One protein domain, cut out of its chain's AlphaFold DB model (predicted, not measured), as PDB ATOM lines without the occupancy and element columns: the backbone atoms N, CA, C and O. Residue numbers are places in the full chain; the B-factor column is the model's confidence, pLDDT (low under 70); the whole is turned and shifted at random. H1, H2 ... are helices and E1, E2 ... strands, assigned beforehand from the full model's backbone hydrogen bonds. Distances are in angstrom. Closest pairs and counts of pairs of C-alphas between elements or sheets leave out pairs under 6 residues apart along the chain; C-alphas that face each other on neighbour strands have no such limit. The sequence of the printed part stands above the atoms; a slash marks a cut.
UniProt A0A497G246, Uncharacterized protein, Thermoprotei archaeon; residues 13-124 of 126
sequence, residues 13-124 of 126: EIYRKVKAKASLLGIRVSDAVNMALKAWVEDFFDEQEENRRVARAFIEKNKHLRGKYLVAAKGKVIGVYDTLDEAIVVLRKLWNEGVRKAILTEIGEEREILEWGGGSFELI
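This is residues 13 to 124 of the 126 residues of an uncharacterized protein of Thermoprotei archaeon (UniProt A0A497G246). A small head, one strongly twisted sheet of five strands with a helix on each face, sits at one end of a long helical arm. Residues 47 to 59 of H2 pack on one face of the sheet and H3 on the other; the earlier part of H2 runs out of the head, with residues 34 to 43 standing free, to the shorter H1, which makes a corner with it at the far end. The printed part has 112 residues, with three named helices and five named strands in the order H1 H2 E1 E2 H3 E3 E4 E5, of mixed class. The sheet runs E2 E1 E3 E4 E5, antiparallel throughout. The whole is loose, with a radius of gyration of the C-alphas of 18.6 A and spans of 59 by 26 by 22 A, the arm making the length.

Start at H1, residues 13 to 24, which touches H2, residues 29 to 61, with its residues 18 to 22 alone. Their closest C-alphas, Ala 22 and Val 29, are 5.8 A apart, and their lines are about perpendicular, at 73 degrees. Further along, H2 is on the sheet at a height of 7.0 A, over E1, residues 69 to 73, and only just over E3, residues 102 to 106, where 3 of its C-alphas fall. It runs slantwise to the strands, at 38 degrees to E1 on the local plane; the closest C-alphas of H2 and E1, Asn 51 and Ala 73, are 5.6 A apart. E1 forms a hairpin with the edge strand E2, residues 76 to 81, where N 69 and O 81 are 2.8 A apart. Between E1 and E3, N 70 and O 105 are 2.8 A apart. H3, residues 84 to 96, is on the opposite face from H2, giving three layers; its closest C-alpha pair with E1 is Leu 84 and Tyr 69, at 6.3 A. E2, H3 and E3 make a split strand-helix-strand unit, two strands running the same way with E1 between them, its crossover right-handed. E3, E4, residues 112 to 116, and E5, residues 119 to 123, form a meander, each the antiparallel neighbour of the one before; N 113 and O 104 are 2.9 A apart, as are N 114 and O 121. In H1, H2 and H3 every O i to N i+4 pair is within hydrogen-bond range.

Find C-alpha 13 at (150.150, 188.005, 149.839); from there H1 runs 16.8 A to residue 24. H2 runs 48.4 A from residue 29 to C-alpha 61 at (109.144, 189.062, 120.902). Next come E1, E2, then H3, 18.6 A long, E3 and E4; E5 ends at C-alpha 123, (111.250, 193.992, 143.565).

The C-alphas of Ser 23 and His 64, the two farthest apart, are 58.9 A apart. The printed part has no cut and no long link. Mean pLDDT of the printed part is 82.8; look for values under 70 at residues 43 to 45 and 109 to 124.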
ATOM      1  N   GLU A  13     149.423 187.688 151.059       96.69
ATOM      2  CA  GLU A  13     150.150 188.005 149.839       96.69
ATOM      3  C   GLU A  13     149.414 189.073 149.023       96.69
ATOM      4  O   GLU A  13     150.032 190.052 148.583       96.69
ATOM      5  N   ILE A  14     148.092 188.941 148.892       94.81
ATOM      6  CA  ILE A  14     147.233 189.941 148.249       94.81
ATOM      7  C   ILE A  14     147.347 191.285 148.973       94.81
ATOM      8  O   ILE A  14     147.584 192.309 148.325       94.81
ATOM      9  N   TYR A  15     147.245 191.305 150.307       94.69
ATOM     10  CA  TYR A  15     147.358 192.542 151.082       94.69
ATOM     11  C   TYR A  15     148.700 193.256 150.847       94.69
ATOM     12  O   TYR A  15     148.723 194.468 150.607       94.69
ATOM     13  N   ARG A  16     149.820 192.515 150.842       95.88
ATOM     14  CA  ARG A  16     151.152 193.082 150.566       95.88
ATOM     15  C   ARG A  16     151.238 193.697 149.172       95.88
ATOM     16  O   ARG A  16     151.723 194.823 149.041       95.88
ATOM     17  N   LYS A  17     150.726 193.008 148.147       96.44
ATOM     18  CA  LYS A  17     150.696 193.516 146.764       96.44
ATOM     19  C   LYS A  17     149.860 194.792 146.645       96.44
ATOM     20  O   LYS A  17     150.311 195.763 146.037       96.44
ATOM     21  N   VAL A  18     148.677 194.823 147.265       95.44
ATOM     22  CA  VAL A  18     147.807 196.012 147.281       95.44
ATOM     23  C   VAL A  18     148.507 197.183 147.962       95.44
ATOM     24  O   VAL A  18     148.519 198.285 147.416       95.44
ATOM     25  N   LYS A  19     149.128 196.954 149.124       95.38
ATOM     26  CA  LYS A  19     149.856 197.995 149.859       95.38
ATOM     27  C   LYS A  19     151.014 198.564 149.039       95.38
ATOM     28  O   LYS A  19     151.118 199.781 148.928       95.38
ATOM     29  N   ALA A  20     151.828 197.707 148.421       97.00
ATOM     30  CA  ALA A  20     152.934 198.134 147.565       97.00
ATOM     31  C   ALA A  20     152.443 198.976 146.376       97.00
ATOM     32  O   ALA A  20     152.954 200.068 146.135       97.00
ATOM     33  N   LYS A  21     151.397 198.514 145.676       96.38
ATOM     34  CA  LYS A  21     150.806 199.249 144.550       96.38
ATOM     35  C   LYS A  21     150.208 200.591 144.984       96.38
ATOM     36  O   LYS A  21     150.390 201.581 144.285       96.38
ATOM     37  N   ALA A  22     149.539 200.645 146.135       95.31
ATOM     38  CA  ALA A  22     148.996 201.886 146.680       95.31
ATOM     39  C   ALA A  22     150.105 202.905 146.992       95.31
ATOM     40  O   ALA A  22     149.983 204.068 146.616       95.31
ATOM     41  N   SER A  23     151.216 202.452 147.589       94.94
ATOM     42  CA  SER A  23     152.395 203.289 147.832       94.94
ATOM     43  C   SER A  23     153.002 203.836 146.539       94.94
ATOM     44  O   SER A  23     153.290 205.026 146.477       94.94
ATOM     45  N   LEU A  24     153.144 203.004 145.501       94.62
ATOM     46  CA  LEU A  24     153.653 203.436 144.190       94.62
ATOM     47  C   LEU A  24     152.747 204.480 143.521       94.62
ATOM     48  O   LEU A  24     153.240 205.394 142.872       94.62
ATOM     49  N   LEU A  25     151.429 204.350 143.688       93.00
ATOM     50  CA  LEU A  25     150.435 205.266 143.123       93.00
ATOM     51  C   LEU A  25     150.192 206.519 143.982       93.00
ATOM     52  O   LEU A  25     149.400 207.372 143.590       93.00
ATOM     53  N   GLY A  26     150.821 206.631 145.157       95.88
ATOM     54  CA  GLY A  26     150.610 207.755 146.073       95.88
ATOM     55  C   GLY A  26     149.205 207.807 146.690       95.88
ATOM     56  O   GLY A  26     148.749 208.875 147.091       95.88
ATOM     57  N   ILE A  27     148.509 206.668 146.773       96.56
ATOM     58  CA  ILE A  27     147.157 206.565 147.345       96.56
ATOM     59  C   ILE A  27     147.166 205.753 148.640       96.56
ATOM     60  O   ILE A  27     148.078 204.972 148.915       96.56
ATOM     61  N   ARG A  28     146.118 205.887 149.458       95.25
ATOM     62  CA  ARG A  28     145.971 205.047 150.653       95.25
ATOM     63  C   ARG A  28     145.397 203.690 150.265       95.25
ATOM     64  O   ARG A  28     144.600 203.579 149.335       95.25
ATOM     65  N   VAL A  29     145.683 202.667 151.069       93.25
ATOM     66  CA  VAL A  29     145.041 201.345 150.934       93.25
ATOM     67  C   VAL A  29     143.513 201.463 150.981       93.25
ATOM     68  O   VAL A  29     142.826 200.786 150.227       93.25
ATOM     69  N   SER A  30     142.968 202.377 151.793       92.38
ATOM     70  CA  SER A  30     141.525 202.653 151.827       92.38
ATOM     71  C   SER A  30     140.969 203.127 150.485       92.38
ATOM     72  O   SER A  30     139.825 202.830 150.160       92.38
ATOM     73  N   ASP A  31     141.755 203.881 149.715       93.56
ATOM     74  CA  ASP A  31     141.330 204.398 148.416       93.56
ATOM     75  C   ASP A  31     141.301 203.249 147.394       93.56
ATOM     76  O   ASP A  31     140.301 203.084 146.702       93.56
ATOM     77  N   ALA A  32     142.312 202.370 147.408       93.62
ATOM     78  CA  ALA A  32     142.323 201.140 146.611       93.62
ATOM     79  C   ALA A  32     141.158 200.192 146.961       93.62
ATOM     80  O   ALA A  32     140.509 199.659 146.064       93.62
ATOM     81  N   VAL A  33     140.848 200.020 148.252       92.56
ATOM     82  CA  VAL A  33     139.684 199.235 148.702       92.56
ATOM     83  C   VAL A  33     138.386 199.858 148.197       92.56
ATOM     84  O   VAL A  33     137.549 199.149 147.655       92.56
ATOM     85  N   ASN A  34     138.219 201.180 148.302       91.81
ATOM     86  CA  ASN A  34     137.030 201.853 147.776       91.81
ATOM     87  C   ASN A  34     136.900 201.706 146.254       91.81
ATOM     88  O   ASN A  34     135.793 201.508 145.768       91.81
ATOM     89  N   MET A  35     138.001 201.787 145.502       90.81
ATOM     90  CA  MET A  35     137.995 201.540 144.055       90.81
ATOM     91  C   MET A  35     137.559 200.110 143.735       90.81
ATOM     92  O   MET A  35     136.708 199.920 142.875       90.81
ATOM     93  N   ALA A  36     138.094 199.118 144.452       90.31
ATOM     94  CA  ALA A  36     137.714 197.721 144.269       90.31
ATOM     95  C   ALA A  36     136.243 197.472 144.631       90.31
ATOM     96  O   ALA A  36     135.550 196.788 143.893       90.31
ATOM     97  N   LEU A  37     135.746 198.064 145.724       88.00
ATOM     98  CA  LEU A  37     134.337 197.972 146.115       88.00
ATOM     99  C   LEU A  37     133.415 198.617 145.075       88.00
ATOM    100  O   LEU A  37     132.380 198.045 144.760       88.00
ATOM    101  N   LYS A  38     133.791 199.780 144.527       84.06
ATOM    102  CA  LYS A  38     133.048 200.416 143.431       84.06
ATOM    103  C   LYS A  38     133.014 199.520 142.200       84.06
ATOM    104  O   LYS A  38     131.928 199.218 141.735       84.06
ATOM    105  N   ALA A  39     134.170 199.036 141.749       78.50
ATOM    106  CA  ALA A  39     134.258 198.154 140.590       78.50
ATOM    107  C   ALA A  39     133.468 196.851 140.792       78.50
ATOM    108  O   ALA A  39     132.779 196.400 139.889       78.50
ATOM    109  N   TRP A  40     133.517 196.273 141.995       79.19
ATOM    110  CA  TRP A  40     132.751 195.077 142.348       79.19
ATOM    111  C   TRP A  40     131.236 195.311 142.279       79.19
ATOM    112  O   TRP A  40     130.481 194.426 141.886       79.19
ATOM    113  N   VAL A  41     130.787 196.503 142.672       72.81
ATOM    114  CA  VAL A  41     129.379 196.904 142.605       72.81
ATOM    115  C   VAL A  41     128.971 197.291 141.176       72.81
ATOM    116  O   VAL A  41     127.867 196.970 140.761       72.81
ATOM    117  N   GLU A  42     129.832 197.942 140.399       72.81
ATOM    118  CA  GLU A  42     129.557 198.286 138.995       72.81
ATOM    119  C   GLU A  42     129.472 197.032 138.115       72.81
ATOM    120  O   GLU A  42     128.479 196.860 137.414       72.81
ATOM    121  N   ASP A  43     130.408 196.085 138.257       65.75
ATOM    122  CA  ASP A  43     130.322 194.762 137.614       65.75
ATOM    123  C   ASP A  43     129.024 194.028 137.988       65.75
ATOM    124  O   ASP A  43     128.428 193.289 137.196       65.75
ATOM    125  N   PHE A  44     128.543 194.243 139.216       59.47
ATOM    126  CA  PHE A  44     127.261 193.716 139.648       59.47
ATOM    127  C   PHE A  44     126.092 194.297 138.842       59.47
ATOM    128  O   PHE A  44     125.223 193.534 138.418       59.47
ATOM    129  N   PHE A  45     126.077 195.609 138.602       65.25
ATOM    130  CA  PHE A  45     125.025 196.266 137.826       65.25
ATOM    131  C   PHE A  45     125.084 195.929 136.332       65.25
ATOM    132  O   PHE A  45     124.025 195.731 135.739       65.25
ATOM    133  N   ASP A  46     126.270 195.780 135.743       73.00
ATOM    134  CA  ASP A  46     126.411 195.512 134.306       73.00
ATOM    135  C   ASP A  46     125.833 194.146 133.898       73.00
ATOM    136  O   ASP A  46     125.027 194.054 132.971       73.00
ATOM    137  N   GLU A  47     126.165 193.072 134.621       73.75
ATOM    138  CA  GLU A  47     125.632 191.733 134.312       73.75
ATOM    139  C   GLU A  47     124.124 191.625 134.628       73.75
ATOM    140  O   GLU A  47     123.390 190.896 133.956       73.75
ATOM    141  N   GLN A  48     123.633 192.375 135.619       76.12
ATOM    142  CA  GLN A  48     122.196 192.483 135.898       76.12
ATOM    143  C   GLN A  48     121.460 193.213 134.773       76.12
ATOM    144  O   GLN A  48     120.437 192.723 134.293       76.12
ATOM    145  N   GLU A  49     121.989 194.340 134.305       83.00
ATOM    146  CA  GLU A  49     121.398 195.085 133.197       83.00
ATOM    147  C   GLU A  49     121.422 194.263 131.905       83.00
ATOM    148  O   GLU A  49     120.449 194.255 131.151       83.00
ATOM    149  N   GLU A  50     122.477 193.477 131.672       87.69
ATOM    150  CA  GLU A  50     122.517 192.579 130.524       87.69
ATOM    151  C   GLU A  50     121.445 191.483 130.605       87.69
ATOM    152  O   GLU A  50     120.741 191.237 129.619       87.69
ATOM    153  N   ASN A  51     121.254 190.876 131.782       88.56
ATOM    154  CA  ASN A  51     120.173 189.916 132.020       88.56
ATOM    155  C   ASN A  51     118.790 190.560 131.809       88.56
ATOM    156  O   ASN A  51     117.924 189.958 131.168       88.56
ATOM    157  N   ARG A  52     118.585 191.800 132.280       86.75
ATOM    158  CA  ARG A  52     117.334 192.557 132.075       86.75
ATOM    159  C   ARG A  52     117.090 192.825 130.604       86.75
ATOM    160  O   ARG A  52     115.984 192.614 130.109       86.75
ATOM    161  N   ARG A  53     118.126 193.261 129.888       90.62
ATOM    162  CA  ARG A  53     118.067 193.571 128.459       90.62
ATOM    163  C   ARG A  53     117.627 192.356 127.650       90.62
ATOM    164  O   ARG A  53     116.732 192.482 126.814       90.62
ATOM    165  N   VAL A  54     118.214 191.182 127.900       93.38
ATOM    166  CA  VAL A  54     117.815 189.962 127.178       93.38
ATOM    167  C   VAL A  54     116.436 189.464 127.589       93.38
ATOM    168  O   VAL A  54     115.689 189.024 126.716       93.38
ATOM    169  N   ALA A  55     116.064 189.594 128.864       91.00
ATOM    170  CA  ALA A  55     114.732 189.237 129.334       91.00
ATOM    171  C   ALA A  55     113.654 190.100 128.662       91.00
ATOM    172  O   ALA A  55     112.741 189.568 128.033       91.00
ATOM    173  N   ARG A  56     113.816 191.430 128.681       90.19
ATOM    174  CA  ARG A  56     112.913 192.382 128.011       90.19
ATOM    175  C   ARG A  56     112.808 192.114 126.513       90.19
ATOM    176  O   ARG A  56     111.706 192.017 125.981       90.19
ATOM    177  N   ALA A  57     113.942 191.938 125.832       92.56
ATOM    178  CA  ALA A  57     113.957 191.652 124.398       92.56
ATOM    179  C   ALA A  57     113.256 190.327 124.054       92.56
ATOM    180  O   ALA A  57     112.628 190.215 122.998       92.56
ATOM    181  N   PHE A  58     113.360 189.323 124.928       94.12
ATOM    182  CA  PHE A  58     112.662 188.054 124.765       94.12
ATOM    183  C   PHE A  58     111.155 188.204 124.988       94.12
ATOM    184  O   PHE A  58     110.383 187.737 124.154       94.12
ATOM    185  N   ILE A  59     110.738 188.880 126.062       91.38
ATOM    186  CA  ILE A  59     109.325 189.132 126.386       91.38
ATOM    187  C   ILE A  59     108.637 189.883 125.246       91.38
ATOM    188  O   ILE A  59     107.583 189.454 124.779       91.38
ATOM    189  N   GLU A  60     109.266 190.941 124.726       90.00
ATOM    190  CA  GLU A  60     108.694 191.744 123.642       90.00
ATOM    191  C   GLU A  60     108.441 190.932 122.365       90.00
ATOM    192  O   GLU A  60     107.442 191.151 121.679       90.00
ATOM    193  N   LYS A  61     109.303 189.956 122.060       93.25
ATOM    194  CA  LYS A  61     109.144 189.062 120.902       93.25
ATOM    195  C   LYS A  61     108.182 187.902 121.160       93.25
ATOM    196  O   LYS A  61     107.642 187.344 120.209       93.25
ATOM    197  N   ASN A  62     107.957 187.535 122.421       93.31
ATOM    198  CA  ASN A  62     107.226 186.330 122.810       93.31
ATOM    199  C   ASN A  62     106.008 186.632 123.694       93.31
ATOM    200  O   ASN A  62     105.693 185.870 124.605       93.31
ATOM    201  N   LYS A  63     105.268 187.707 123.392       89.00
ATOM    202  CA  LYS A  63     104.062 188.120 124.144       89.00
ATOM    203  C   LYS A  63     102.979 187.034 124.249       89.00
ATOM    204  O   LYS A  63     102.150 187.081 125.149       89.00
ATOM    205  N   HIS A  64     102.992 186.053 123.346       91.44
ATOM    206  CA  HIS A  64     102.095 184.895 123.365       91.44
ATOM    207  C   HIS A  64     102.382 183.907 124.513       91.44
ATOM    208  O   HIS A  64     101.531 183.078 124.812       91.44
ATOM    209  N   LEU A  65     103.542 183.998 125.177       92.56
ATOM    210  CA  LEU A  65     103.921 183.175 126.337       92.56
ATOM    211  C   LEU A  65     103.462 183.780 127.674       92.56
ATOM    212  O   LEU A  65     104.065 183.519 128.712       92.56
ATOM    213  N   ARG A  66     102.427 184.625 127.653       90.31
ATOM    214  CA  ARG A  66     101.909 185.308 128.841       90.31
ATOM    215  C   ARG A  66     101.541 184.318 129.956       90.31
ATOM    216  O   ARG A  66     100.945 183.283 129.675       90.31
ATOM    217  N   GLY A  67     101.871 184.664 131.200       88.25
ATOM    218  CA  GLY A  67     101.634 183.844 132.395       88.25
ATOM    219  C   GLY A  67     102.698 182.770 132.651       88.25
ATOM    220  O   GLY A  67     102.586 182.023 133.616       88.25
ATOM    221  N   LYS A  68     103.726 182.673 131.798       93.94
ATOM    222  CA  LYS A  68     104.893 181.810 132.027       93.94
ATOM    223  C   LYS A  68     106.014 182.568 132.733       93.94
ATOM    224  O   LYS A  68     106.079 183.793 132.678       93.94
ATOM    225  N   TYR A  69     106.952 181.836 133.319       91.56
ATOM    226  CA  TYR A  69     108.097 182.373 134.049       91.56
ATOM    227  C   TYR A  69     109.375 182.276 133.221       91.56
ATOM    228  O   TYR A  69     109.782 181.196 132.801       91.56
ATOM    229  N   LEU A  70     110.035 183.403 132.991       93.69
ATOM    230  CA  LEU A  70     111.292 183.501 132.262       93.69
ATOM    231  C   LEU A  70     112.465 183.561 133.240       93.69
ATOM    232  O   LEU A  70     112.463 184.395 134.142       93.69
ATOM    233  N   VAL A  71     113.499 182.750 133.001       93.00
ATOM    234  CA  VAL A  71     114.792 182.867 133.692       93.00
ATOM    235  C   VAL A  71     115.860 183.355 132.717       93.00
ATOM    236  O   VAL A  71     116.068 182.753 131.661       93.00
ATOM    237  N   ALA A  72     116.581 184.414 133.085       92.31
ATOM    238  CA  ALA A  72     117.730 184.934 132.346       92.31
ATOM    239  C   ALA A  72     118.964 185.038 133.250       92.31
ATOM    240  O   ALA A  72     118.870 185.483 134.389       92.31
ATOM    241  N   ALA A  73     120.125 184.625 132.752       90.88
ATOM    242  CA  ALA A  73     121.394 184.699 133.472       90.88
ATOM    243  C   ALA A  73     122.565 184.715 132.485       90.88
ATOM    244  O   ALA A  73     122.449 184.167 131.386       90.88
ATOM    245  N   LYS A  74     123.714 185.276 132.886       89.19
ATOM    246  CA  LYS A  74     124.922 185.387 132.041       89.19
ATOM    247  C   LYS A  74     124.636 186.021 130.668       89.19
ATOM    248  O   LYS A  74     125.098 185.514 129.646       89.19
ATOM    249  N   GLY A  75     123.785 187.045 130.636       89.81
ATOM    250  CA  GLY A  75     123.409 187.763 129.420       89.81
ATOM    251  C   GLY A  75     122.622 186.931 128.403       89.81
ATOM    252  O   GLY A  75     122.634 187.237 127.214       89.81
ATOM    253  N   LYS A  76     121.937 185.862 128.831       94.38
ATOM    254  CA  LYS A  76     121.090 185.034 127.958       94.38
ATOM    255  C   LYS A  76     119.828 184.544 128.659       94.38
ATOM    256  O   LYS A  76     119.769 184.445 129.881       94.38
ATOM    257  N   VAL A  77     118.832 184.174 127.859       94.94
ATOM    258  CA  VAL A  77     117.661 183.435 128.339       94.94
ATOM    259  C   VAL A  77     118.069 181.990 128.610       94.94
ATOM    260  O   VAL A  77     118.630 181.325 127.741       94.94
ATOM    261  N   ILE A  78     117.801 181.523 129.827       95.88
ATOM    262  CA  ILE A  78     118.050 180.146 130.257       95.88
ATOM    263  C   ILE A  78     116.865 179.258 129.892       95.88
ATOM    264  O   ILE A  78     117.061 178.145 129.407       95.88
ATOM    265  N   GLY A  79     115.646 179.758 130.090       95.12
ATOM    266  CA  GLY A  79     114.435 179.014 129.782       95.12
ATOM    267  C   GLY A  79     113.164 179.762 130.150       95.12
ATOM    268  O   GLY A  79     113.205 180.809 130.800       95.12
ATOM    269  N   VAL A  80     112.045 179.193 129.711       96.12
ATOM    270  CA  VAL A  80     110.688 179.612 130.059       96.12
ATOM    271  C   VAL A  80     109.991 178.416 130.697       96.12
ATOM    272  O   VAL A  80     110.086 177.310 130.168       96.12
ATOM    273  N   TYR A  81     109.306 178.649 131.808       95.44
ATOM    274  CA  TYR A  81     108.719 177.632 132.673       95.44
ATOM    275  C   TYR A  81     107.242 177.919 132.897       95.44
ATOM    276  O   TYR A  81     106.816 179.074 132.869       95.44
ATOM    277  N   ASP A  82     106.453 176.872 133.101       92.56
ATOM    278  CA  ASP A  82     105.007 177.009 133.276       92.56
ATOM    279  C   ASP A  82     104.642 177.446 134.696       92.56
ATOM    280  O   ASP A  82     103.608 178.074 134.905       92.56
ATOM    281  N   THR A  83     105.508 177.160 135.670       90.81
ATOM    282  CA  THR A  83     105.278 177.494 137.079       90.81
ATOM    283  C   THR A  83     106.481 178.182 137.715       90.81
ATOM    284  O   THR A  83     107.629 178.016 137.291       90.81
ATOM    285  N   LEU A  84     106.211 178.941 138.779       85.06
ATOM    286  CA  LEU A  84     107.241 179.582 139.592       85.06
ATOM    287  C   LEU A  84     108.199 178.545 140.200       85.06
ATOM    288  O   LEU A  84     109.412 178.749 140.204       85.06
ATOM    289  N   ASP A  85     107.669 177.411 140.662       86.69
ATOM    290  CA  ASP A  85     108.454 176.341 141.284       86.69
ATOM    291  C   ASP A  85     109.483 175.737 140.319       86.69
ATOM    292  O   ASP A  85     110.644 175.543 140.688       86.69
ATOM    293  N   GLU A  86     109.098 175.490 139.062       91.38
ATOM    294  CA  GLU A  86     110.021 175.022 138.021       91.38
ATOM    295  C   GLU A  86     111.167 176.013 137.793       91.38
ATOM    296  O   GLU A  86     112.338 175.622 137.711       91.38
ATOM    297  N   ALA A  87     110.844 177.306 137.746       89.31
ATOM    298  CA  ALA A  87     111.837 178.355 137.582       89.31
ATOM    299  C   ALA A  87     112.789 178.443 138.792       89.31
ATOM    300  O   ALA A  87     114.003 178.568 138.615       89.31
ATOM    301  N   ILE A  88     112.276 178.292 140.019       85.88
ATOM    302  CA  ILE A  88     113.082 178.262 141.252       85.88
ATOM    303  C   ILE A  88     114.039 177.062 141.262       85.88
ATOM    304  O   ILE A  88     115.206 177.203 141.636       85.88
ATOM    305  N   VAL A  89     113.595 175.879 140.826       90.00
ATOM    306  CA  VAL A  89     114.470 174.696 140.712       90.00
ATOM    307  C   VAL A  89     115.660 174.988 139.793       90.00
ATOM    308  O   VAL A  89     116.800 174.631 140.111       90.00
ATOM    309  N   VAL A  90     115.423 175.689 138.685       91.25
ATOM    310  CA  VAL A  90     116.475 176.084 137.741       91.25
ATOM    311  C   VAL A  90     117.418 177.116 138.354       91.25
ATOM    312  O   VAL A  90     118.633 176.960 138.236       91.25
ATOM    313  N   LEU A  91     116.899 178.127 139.052       86.25
ATOM    314  CA  LEU A  91     117.727 179.123 139.744       86.25
ATOM    315  C   LEU A  91     118.655 178.476 140.772       86.25
ATOM    316  O   LEU A  91     119.852 178.762 140.791       86.25
ATOM    317  N   ARG A  92     118.144 177.528 141.565       85.00
ATOM    318  CA  ARG A  92     118.957 176.763 142.525       85.00
ATOM    319  C   ARG A  92     120.054 175.957 141.836       85.00
ATOM    320  O   ARG A  92     121.178 175.892 142.333       85.00
ATOM    321  N   LYS A  93     119.757 175.360 140.680       89.56
ATOM    322  CA  LYS A  93     120.762 174.648 139.882       89.56
ATOM    323  C   LYS A  93     121.854 175.600 139.388       89.56
ATOM    324  O   LYS A  93     123.032 175.325 139.602       89.56
ATOM    325  N   LEU A  94     121.471 176.741 138.813       86.88
ATOM    326  CA  LEU A  94     122.407 177.780 138.371       86.88
ATOM    327  C   LEU A  94     123.278 178.276 139.533       86.88
ATOM    328  O   LEU A  94     124.488 178.449 139.380       86.88
ATOM    329  N   TRP A  95     122.693 178.443 140.718       82.12
ATOM    330  CA  TRP A  95     123.432 178.816 141.919       82.12
ATOM    331  C   TRP A  95     124.522 177.800 142.270       82.12
ATOM    332  O   TRP A  95     125.677 178.173 142.503       82.12
ATOM    333  N   ASN A  96     124.191 176.509 142.256       83.62
ATOM    334  CA  ASN A  96     125.160 175.443 142.517       83.62
ATOM    335  C   ASN A  96     126.274 175.391 141.454       83.62
ATOM    336  O   ASN A  96     127.403 175.029 141.769       83.62
ATOM    337  N   GLU A  97     125.995 175.837 140.228       87.69
ATOM    338  CA  GLU A  97     126.962 175.980 139.127       87.69
ATOM    339  C   GLU A  97     127.790 177.282 139.192       87.69
ATOM    340  O   GLU A  97     128.531 177.613 138.262       87.69
ATOM    341  N   GLY A  98     127.677 178.049 140.278       80.94
ATOM    342  CA  GLY A  98     128.452 179.274 140.486       80.94
ATOM    343  C   GLY A  98     127.833 180.527 139.870       80.94
ATOM    344  O   GLY A  98     128.443 181.593 139.929       80.94
ATOM    345  N   VAL A  99     126.626 180.447 139.305       83.62
ATOM    346  CA  VAL A  99     125.903 181.636 138.844       83.62
ATOM    347  C   VAL A  99     125.410 182.407 140.063       83.62
ATOM    348  O   VAL A  99     124.784 181.848 140.962       83.62
ATOM    349  N   ARG A 100     125.740 183.694 140.130       76.94
ATOM    350  CA  ARG A 100     125.366 184.570 141.253       76.94
ATOM    351  C   ARG A 100     124.385 185.665 140.853       76.94
ATOM    352  O   ARG A 100     123.865 186.344 141.730       76.94
ATOM    353  N   LYS A 101     124.145 185.827 139.548       79.69
ATOM    354  CA  LYS A 101     123.287 186.858 138.970       79.69
ATOM    355  C   LYS A 101     122.335 186.204 137.966       79.69
ATOM    356  O   LYS A 101     122.766 185.686 136.936       79.69
ATOM    357  N   ALA A 102     121.054 186.192 138.306       86.31
ATOM    358  CA  ALA A 102     119.978 185.692 137.465       86.31
ATOM    359  C   ALA A 102     118.711 186.512 137.726       86.31
ATOM    360  O   ALA A 102     118.547 187.081 138.805       86.31
ATOM    361  N   ILE A 103     117.835 186.563 136.733       86.25
ATOM    362  CA  ILE A 103     116.545 187.243 136.781       86.25
ATOM    363  C   ILE A 103     115.463 186.214 136.543       86.25
ATOM    364  O   ILE A 103     115.578 185.398 135.627       86.25
ATOM    365  N   LEU A 104     114.416 186.303 137.350       88.50
ATOM    366  CA  LEU A 104     113.170 185.588 137.179       88.50
ATOM    367  C   LEU A 104     112.049 186.610 137.023       88.50
ATOM    368  O   LEU A 104     111.882 187.503 137.849       88.50
ATOM    369  N   THR A 105     111.284 186.501 135.950       88.25
ATOM    370  CA  THR A 105     110.176 187.421 135.693       88.25
ATOM    371  C   THR A 105     109.015 186.682 135.057       88.25
ATOM    372  O   THR A 105     109.211 185.750 134.276       88.25
ATOM    373  N   GLU A 106     107.800 187.075 135.416       88.50
ATOM    374  CA  GLU A 106     106.598 186.572 134.769       88.50
ATOM    375  C   GLU A 106     106.381 187.308 133.443       88.50
ATOM    376  O   GLU A 106     106.473 188.529 133.347       88.50
ATOM    377  N   ILE A 107     106.089 186.570 132.379       87.38
ATOM    378  CA  ILE A 107     105.825 187.157 131.071       87.38
ATOM    379  C   ILE A 107     104.416 187.760 131.092       87.38
ATOM    380  O   ILE A 107     103.421 187.041 131.144       87.38
ATOM    381  N   GLY A 108     104.317 189.084 130.975       74.75
ATOM    382  CA  GLY A 108     103.044 189.803 130.838       74.75
ATOM    383  C   GLY A 108     102.427 190.333 132.138       74.75
ATOM    384  O   GLY A 108     101.349 190.927 132.068       74.75
ATOM    385  N   GLU A 109     103.118 190.185 133.272       63.97
ATOM    386  CA  GLU A 109     103.010 191.070 134.437       63.97
ATOM    387  C   GLU A 109     104.381 191.705 134.686       63.97
ATOM    388  O   GLU A 109     105.410 191.055 134.529       63.97
ATOM    389  N   GLU A 110     104.429 192.979 135.073       54.12
ATOM    390  CA  GLU A 110     105.689 193.659 135.394       54.12
ATOM    391  C   GLU A 110     106.137 193.284 136.820       54.12
ATOM    392  O   GLU A 110     106.222 194.114 137.720       54.12
ATOM    393  N   ARG A 111     106.357 191.983 137.051       55.59
ATOM    394  CA  ARG A 111     106.907 191.446 138.300       55.59
ATOM    395  C   ARG A 111     108.306 190.909 138.049       55.59
ATOM    396  O   ARG A 111     108.506 189.963 137.283       55.59
ATOM    397  N   GLU A 112     109.279 191.521 138.713       55.88
ATOM    398  CA  GLU A 112     110.661 191.062 138.733       55.88
ATOM    399  C   GLU A 112     110.945 190.426 140.099       55.88
ATOM    400  O   GLU A 112     110.949 191.090 141.137       55.88
ATOM    401  N   ILE A 113     111.158 189.112 140.100       54.91
ATOM    402  CA  ILE A 113     111.568 188.365 141.286       54.91
ATOM    403  C   ILE A 113     113.080 188.190 141.195       54.91
ATOM    404  O   ILE A 113     113.610 187.537 140.292       54.91
ATOM    405  N   LEU A 114     113.789 188.806 142.135       57.38
ATOM    406  CA  LEU A 114     115.242 188.793 142.181       57.38
ATOM    407  C   LEU A 114     115.684 187.763 143.228       57.38
ATOM    408  O   LEU A 114     115.465 187.950 144.424       57.38
ATOM    409  N   GLU A 115     116.322 186.671 142.807       50.03
ATOM    410  CA  GLU A 115     116.922 185.706 143.739       50.03
ATOM    411  C   GLU A 115     118.381 186.058 144.047       50.03
ATOM    412  O   GLU A 115     119.215 186.200 143.151       50.03
ATOM    413  N   TRP A 116     118.686 186.195 145.338       53.97
ATOM    414  CA  TRP A 116     119.984 186.594 145.879       53.97
ATOM    415  C   TRP A 116     120.403 185.659 147.008       53.97
ATOM    416  O   TRP A 116     119.680 185.499 147.985       53.97
ATOM    417  N   GLY A 117     121.613 185.095 146.951       40.25
ATOM    418  CA  GLY A 117     122.235 184.499 148.144       40.25
ATOM    419  C   GLY A 117     121.515 183.291 148.760       40.25
ATOM    420  O   GLY A 117     121.852 182.925 149.882       40.25
ATOM    421  N   GLY A 118     120.538 182.693 148.067       41.53
ATOM    422  CA  GLY A 118     119.646 181.667 148.622       41.53
ATOM    423  C   GLY A 118     118.329 182.190 149.220       41.53
ATOM    424  O   GLY A 118     117.653 181.427 149.906       41.53
ATOM    425  N   GLY A 119     117.957 183.452 148.975       39.53
ATOM    426  CA  GLY A 119     116.640 184.019 149.285       39.53
ATOM    427  C   GLY A 119     116.071 184.841 148.123       39.53
ATOM    428  O   GLY A 119     116.816 185.390 147.310       39.53
ATOM    429  N   SER A 120     114.747 184.927 148.040       41.12
ATOM    430  CA  SER A 120     114.032 185.678 147.003       41.12
ATOM    431  C   SER A 120     113.616 187.055 147.549       41.12
ATOM    432  O   SER A 120     113.055 187.143 148.639       41.12
ATOM    433  N   PHE A 121     113.883 188.128 146.804       47.47
ATOM    434  CA  PHE A 121     113.294 189.451 147.024       47.47
ATOM    435  C   PHE A 121     112.362 189.769 145.853       47.47
ATOM    436  O   PHE A 121     112.782 189.764 144.696       47.47
ATOM    437  N   GLU A 122     111.101 190.073 146.148       41.62
ATOM    438  CA  GLU A 122     110.211 190.702 145.173       41.62
ATOM    439  C   GLU A 122     110.604 192.176 145.057       41.62
ATOM    440  O   GLU A 122     110.468 192.945 146.012       41.62
ATOM    441  N   LEU A 123     111.123 192.580 143.897       39.28
ATOM    442  CA  LEU A 123     111.250 193.992 143.565       39.28
ATOM    443  C   LEU A 123     109.989 194.389 142.804       39.28
ATOM    444  O   LEU A 123     109.858 194.163 141.604       39.28
ATOM    445  N   ILE A 124     109.047 194.993 143.525       28.17
ATOM    446  CA  ILE A 124     107.940 195.716 142.905       28.17
ATOM    447  C   ILE A 124     108.541 197.016 142.367       28.17
ATOM    448  O   ILE A 124     108.849 197.927 143.138       28.17
TER     449      ILE A 124